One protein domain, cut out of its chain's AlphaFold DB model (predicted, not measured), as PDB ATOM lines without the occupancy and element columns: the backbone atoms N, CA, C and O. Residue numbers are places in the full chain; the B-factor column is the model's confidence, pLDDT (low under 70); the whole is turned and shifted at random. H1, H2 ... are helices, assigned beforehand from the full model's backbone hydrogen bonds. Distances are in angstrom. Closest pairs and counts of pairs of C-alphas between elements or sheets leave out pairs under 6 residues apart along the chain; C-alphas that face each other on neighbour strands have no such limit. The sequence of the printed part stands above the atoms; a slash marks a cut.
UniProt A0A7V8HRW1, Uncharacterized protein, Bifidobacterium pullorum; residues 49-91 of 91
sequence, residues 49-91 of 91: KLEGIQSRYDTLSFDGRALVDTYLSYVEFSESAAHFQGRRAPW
ATOM      1  N   LYS A  49      10.776  19.396  12.233       62.00
ATOM      2  CA  LYS A  49      11.623  20.175  13.131       62.00
ATOM      3  C   LYS A  49      12.694  19.200  13.580       62.00
ATOM      4  O   LYS A  49      12.370  18.222  14.250       62.00
ATOM      5  N   LEU A  50      13.942  19.437  13.174       58.62
ATOM      6  CA  LEU A  50      15.086  18.798  13.807       58.62
ATOM      7  C   LEU A  50      14.857  19.030  15.292       58.62
ATOM      8  O   LEU A  50      14.852  20.188  15.714       58.62
ATOM      9  N   GLU A  51      14.517  17.975  16.035       62.16
ATOM     10  CA  GLU A  51      14.226  18.110  17.452       62.16
ATOM     11  C   GLU A  51      15.438  18.789  18.067       62.16
ATOM     12  O   GLU A  51      16.533  18.218  18.120       62.16
ATOM     13  N   GLY A  52      15.252  20.056  18.442       73.62
ATOM     14  CA  GLY A  52      16.312  20.837  19.039       73.62
ATOM     15  C   GLY A  52      16.842  20.076  20.243       73.62
ATOM     16  O   GLY A  52      16.113  19.300  20.868       73.62
ATOM     17  N   ILE A  53      18.107  20.311  20.589       83.44
ATOM     18  CA  ILE A  53      18.737  19.657  21.742       83.44
ATOM     19  C   ILE A  53      17.867  19.761  23.009       83.44
ATOM     20  O   ILE A  53      17.817  18.813  23.780       83.44
ATOM     21  N   GLN A  54      17.086  20.842  23.140       82.25
ATOM     22  CA  GLN A  54      16.101  21.033  24.203       82.25
ATOM     23  C   GLN A  54      14.996  19.962  24.231       82.25
ATOM     24  O   GLN A  54      14.773  19.370  25.277       82.25
ATOM     25  N   SER A  55      14.350  19.639  23.102       85.56
ATOM     26  CA  SER A  55      13.298  18.600  23.055       85.56
ATOM     27  C   SER A  55      13.860  17.230  23.441       85.56
ATOM     28  O   SER A  55      13.270  16.472  24.214       85.56
ATOM     29  N   ARG A  56      15.071  16.932  22.960       87.88
ATOM     30  CA  ARG A  56      15.778  15.691  23.295       87.88
ATOM     31  C   ARG A  56      16.188  15.644  24.764       87.88
ATOM     32  O   ARG A  56      16.158  14.575  25.352       87.88
ATOM     33  N   TYR A  57      16.554  16.775  25.353       91.75
ATOM     34  CA  TYR A  57      16.876  16.885  26.774       91.75
ATOM     35  C   TYR A  57      15.622  16.747  27.654       91.75
ATOM     36  O   TYR A  57      15.632  16.038  28.661       91.75
ATOM     37  N   ASP A  58      14.507  17.349  27.240       90.50
ATOM     38  CA  ASP A  58      13.245  17.314  27.978       90.50
ATOM     39  C   ASP A  58      12.613  15.912  28.002       90.50
ATOM     40  O   ASP A  58      11.896  15.572  28.943       90.50
ATOM     41  N   THR A  59      12.919  15.058  27.026       94.19
ATOM     42  CA  THR A  59      12.472  13.654  27.017       94.19
ATOM     43  C   THR A  59      13.332  12.723  27.879       94.19
ATOM     44  O   THR A  59      12.926  11.587  28.134       94.19
ATOM     45  N   LEU A  60      14.495  13.175  28.368       94.50
ATOM     46  CA  LEU A  60      15.359  12.370  29.237       94.50
ATOM     47  C   LEU A  60      14.770  12.195  30.641       94.50
ATOM     48  O   LEU A  60      14.053  13.050  31.164       94.50
ATOM     49  N   SER A  61      15.165  11.094  31.283       96.94
ATOM     50  CA  SER A  61      14.982  10.903  32.720       96.94
ATOM     51  C   SER A  61      15.802  11.918  33.523       96.94
ATOM     52  O   SER A  61      16.743  12.526  33.011       96.94
ATOM     53  N   PHE A  62      15.482  12.059  34.810       95.81
ATOM     54  CA  PHE A  62      16.238  12.911  35.730       95.81
ATOM     55  C   PHE A  62      17.742  12.581  35.729       95.81
ATOM     56  O   PHE A  62      18.566  13.473  35.545       95.81
ATOM     57  N   ASP A  63      18.092  11.296  35.828       96.69
ATOM     58  CA  ASP A  63      19.490  10.847  35.806       96.69
ATOM     59  C   ASP A  63      20.164  11.130  34.455       96.69
ATOM     60  O   ASP A  63      21.327  11.525  34.399       96.69
ATOM     61  N   GLY A  64      19.424  10.976  33.350       96.00
ATOM     62  CA  GLY A  64      19.921  11.288  32.010       96.00
ATOM     63  C   GLY A  64      20.244  12.773  31.838       96.00
ATOM     64  O   GLY A  64      21.288  13.112  31.283       96.00
ATOM     65  N   ARG A  65      19.390  13.658  32.362       97.19
ATOM     66  CA  ARG A  65      19.636  15.108  32.367       97.19
ATOM     67  C   ARG A  65      20.857  15.473  33.207       97.19
ATOM     68  O   ARG A  65      21.724  16.189  32.719       97.19
ATOM     69  N   ALA A  66      20.986  14.891  34.401       97.06
ATOM     70  CA  ALA A  66      22.133  15.125  35.279       97.06
ATOM     71  C   ALA A  66      23.477  14.755  34.619       97.06
ATOM     72  O   ALA A  66      24.481  15.451  34.806       97.06
ATOM     73  N   LEU A  67      23.508  13.689  33.811       97.25
ATOM     74  CA  LEU A  67      24.694  13.317  33.033       97.25
ATOM     75  C   LEU A  67      25.034  14.355  31.958       97.25
ATOM     76  O   LEU A  67      26.205  14.704  31.800       97.25
ATOM     77  N   VAL A  68      24.028  14.855  31.237       96.62
ATOM     78  CA  VAL A  68      24.223  15.900  30.221       96.62
ATOM     79  C   VAL A  68      24.742  17.187  30.865       96.62
ATOM     80  O   VAL A  68      25.728  17.741  30.384       96.62
ATOM     81  N   ASP A  69      24.160  17.610  31.986       96.81
ATOM     82  CA  ASP A  69      24.580  18.816  32.713       96.81
ATOM     83  C   ASP A  69      26.026  18.703  33.217       96.81
ATOM     84  O   ASP A  69      26.819  19.642  33.109       96.81
ATOM     85  N   THR A  70      26.394  17.523  33.724       97.69
ATOM     86  CA  THR A  70      27.763  17.232  34.172       97.69
ATOM     87  C   THR A  70      28.752  17.319  33.010       97.69
ATOM     88  O   THR A  70      29.821  17.917  33.147       97.69
ATOM     89  N   TYR A  71      28.401  16.745  31.857       96.12
ATOM     90  CA  TYR A  71      29.245  16.799  30.667       96.12
ATOM     91  C   TYR A  71      29.414  18.233  30.149       96.12
ATOM     92  O   TYR A  71      30.539  18.645  29.872       96.12
ATOM     93  N   LEU A  72      28.329  19.011  30.075       96.31
ATOM     94  CA  LEU A  72      28.384  20.417  29.661       96.31
ATOM     95  C   LEU A  72      29.272  21.241  30.597       96.31
ATOM     96  O   LEU A  72      30.173  21.932  30.127       96.31
ATOM     97  N   SER A  73      29.109  21.069  31.911       96.06
ATOM     98  CA  SER A  73      29.945  21.740  32.917       96.06
ATOM     99  C   SER A  73      31.434  21.426  32.730       96.06
ATOM    100  O   SER A  73      32.292  22.300  32.869       96.06
ATOM    101  N   TYR A  74      31.765  20.175  32.393       95.62
ATOM    102  CA  TYR A  74      33.140  19.775  32.098       95.62
ATOM    103  C   TYR A  74      33.683  20.455  30.833       95.62
ATOM    104  O   TYR A  74      34.809  20.960  30.850       95.62
ATOM    105  N   VAL A  75      32.897  20.486  29.753       95.94
ATOM    106  CA  VAL A  75      33.299  21.133  28.494       95.94
ATOM    107  C   VAL A  75      33.546  22.623  28.721       95.94
ATOM    108  O   VAL A  75      34.635  23.101  28.410       95.94
ATOM    109  N   GLU A  76      32.613  23.330  29.359       95.25
ATOM    110  CA  GLU A  76      32.735  24.763  29.666       95.25
ATOM    111  C   GLU A  76      33.966  25.074  30.528       95.25
ATOM    112  O   GLU A  76      34.694  26.045  30.285       95.25
ATOM    113  N   PHE A  77      34.245  24.220  31.517       94.31
ATOM    114  CA  PHE A  77      35.452  24.329  32.328       94.31
ATOM    115  C   PHE A  77      36.720  24.133  31.485       94.31
ATOM    116  O   PHE A  77      37.678  24.900  31.618       94.31
ATOM    117  N   SER A  78      36.729  23.134  30.600       90.12
ATOM    118  CA  SER A  78      37.877  22.846  29.734       90.12
ATOM    119  C   SER A  78      38.164  23.985  28.748       90.12
ATOM    120  O   SER A  78      39.323  24.372  28.579       90.12
ATOM    121  N   GLU A  79      37.125  24.593  28.172       91.56
ATOM    122  CA  GLU A  79      37.251  25.738  27.269       91.56
ATOM    123  C   GLU A  79      37.731  26.985  28.010       91.56
ATOM    124  O   GLU A  79      38.638  27.681  27.545       91.56
ATOM    125  N   SER A  80      37.199  27.233  29.207       88.06
ATOM    126  CA  SER A  80      37.647  28.328  30.073       88.06
ATOM    127  C   SER A  80      39.124  28.179  30.453       88.06
ATOM    128  O   SER A  80      39.880  29.157  30.434       88.06
ATOM    129  N   ALA A  81      39.565  26.954  30.753       82.50
ATOM    130  CA  ALA A  81      40.958  26.647  31.061       82.50
ATOM    131  C   ALA A  81      41.875  26.817  29.836       82.50
ATOM    132  O   ALA A  81      42.946  27.422  29.954       82.50
ATOM    133  N   ALA A  82      41.449  26.354  28.658       78.06
ATOM    134  CA  ALA A  82      42.180  26.537  27.404       78.06
ATOM    135  C   ALA A  82      42.303  28.025  27.030       78.06
ATOM    136  O   ALA A  82      43.383  28.500  26.670       78.06
ATOM    137  N   HIS A  83      41.227  28.796  27.205       71.38
ATOM    138  CA  HIS A  83      41.223  30.239  26.985       71.38
ATOM    139  C   HIS A  83      42.139  30.980  27.978       71.38
ATOM    140  O   HIS A  83      42.803  31.955  27.620       71.38
ATOM    141  N   PHE A  84      42.239  30.502  29.223       60.75
ATOM    142  CA  PHE A  84      43.173  31.048  30.211       60.75
ATOM    143  C   PHE A  84      44.639  30.727  29.877       60.75
ATOM    144  O   PHE A  84      45.515  31.575  30.053       60.75
ATOM    145  N   GLN A  85      44.917  29.535  29.343       61.03
ATOM    146  CA  GLN A  85      46.257  29.141  28.893       61.03
ATOM    147  C   GLN A  85      46.706  29.924  27.649       61.03
ATOM    148  O   GLN A  85      47.857  30.361  27.597       61.03
ATOM    149  N   GLY A  86      45.797  30.213  26.710       58.56
ATOM    150  CA  GLY A  86      46.074  31.057  25.538       58.56
ATOM    151  C   GLY A  86      46.433  32.517  25.866       58.56
ATOM    152  O   GLY A  86      47.072  33.183  25.060       58.56
ATOM    153  N   ARG A  87      46.087  33.014  27.064       57.41
ATOM    154  CA  ARG A  87      46.404  34.382  27.528       57.41
ATOM    155  C   ARG A  87      47.733  34.502  28.292       57.41
ATOM    156  O   ARG A  87      48.078  35.609  28.700       57.41
ATOM    157  N   ARG A  88      48.482  33.407  28.500       55.44
ATOM    158  CA  ARG A  88      49.781  33.401  29.219       55.44
ATOM    159  C   ARG A  88      51.022  33.396  28.315       55.44
ATOM    160  O   ARG A  88      52.105  33.059  28.783       55.44
ATOM    161  N   ALA A  89      50.896  33.825  27.064       55.47
ATOM    162  CA  ALA A  89      52.032  34.281  26.265       55.47
ATOM    163  C   ALA A  89      51.665  35.649  25.673       55.47
ATOM    164  O   ALA A  89      50.668  35.757  24.960       55.47
ATOM    165  N   PRO A  90      52.400  36.701  26.055       52.69
ATOM    166  CA  PRO A  90      53.581  37.047  25.276       52.69
ATOM    167  C   PRO A  90      54.805  37.357  26.151       52.69
ATOM    168  O   PRO A  90      54.689  37.908  27.247       52.69
ATOM    169  N   TRP A  91      55.967  36.971  25.631       53.69
ATOM    170  CA  TRP A  91      57.259  37.552  25.986       53.69
ATOM    171  C   TRP A  91      57.428  38.866  25.228       53.69
ATOM    172  O   TRP A  91      56.975  38.905  24.059       53.69
TER     173      TRP A  91
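This is residues 49 to 91 of the 91 residues of an uncharacterized protein of Bifidobacterium pullorum (UniProt A0A7V8HRW1). One long straight helix, H2, makes most of the length, and at its first end the chain turns a corner into the short helix H1, with loose ends at residues 49 to 52 and 87 to 91. The whole is an L with one long arm and one short arm. The printed part has 43 residues with two named helices, H1 then H2, and no named strand; the class is all helix. It is extended, with a radius of gyration of the C-alphas of 15.9 A, and spans 51 by 26 by 6 A, only just flat.

H2 holds residues 62 to 86, 36.4 A from C-alpha 62 at (16.238, 12.911, 35.730) to C-alpha 86 at (46.074, 31.057, 25.538). H1 holds residues 53 to 58, 8.6 A long, from C-alpha 53 at (18.737, 19.657, 21.742).

H1 and H2 are close but not clearly touching; their closest C-alphas, of Tyr 57 and Arg 65, are 6.5 A apart. They run opposite ways at a steep tilt of 36 degrees, only just past shallow. In H1 and H2 every O i to N i+4 pair is within hydrogen-bond range.

The C-alphas of Thr 59 and Trp 91, the two farthest apart, are 50.8 A apart. The printed part has no cut, and the link from H1 to H2 is tight. Residues 49 to 55, of which 53 to 55 belong to H1, and residues 70 to 91, of which 70 to 86 belong to H2, stand free. The pLDDT is under 70 at residues 49 to 51 and 84 to 91.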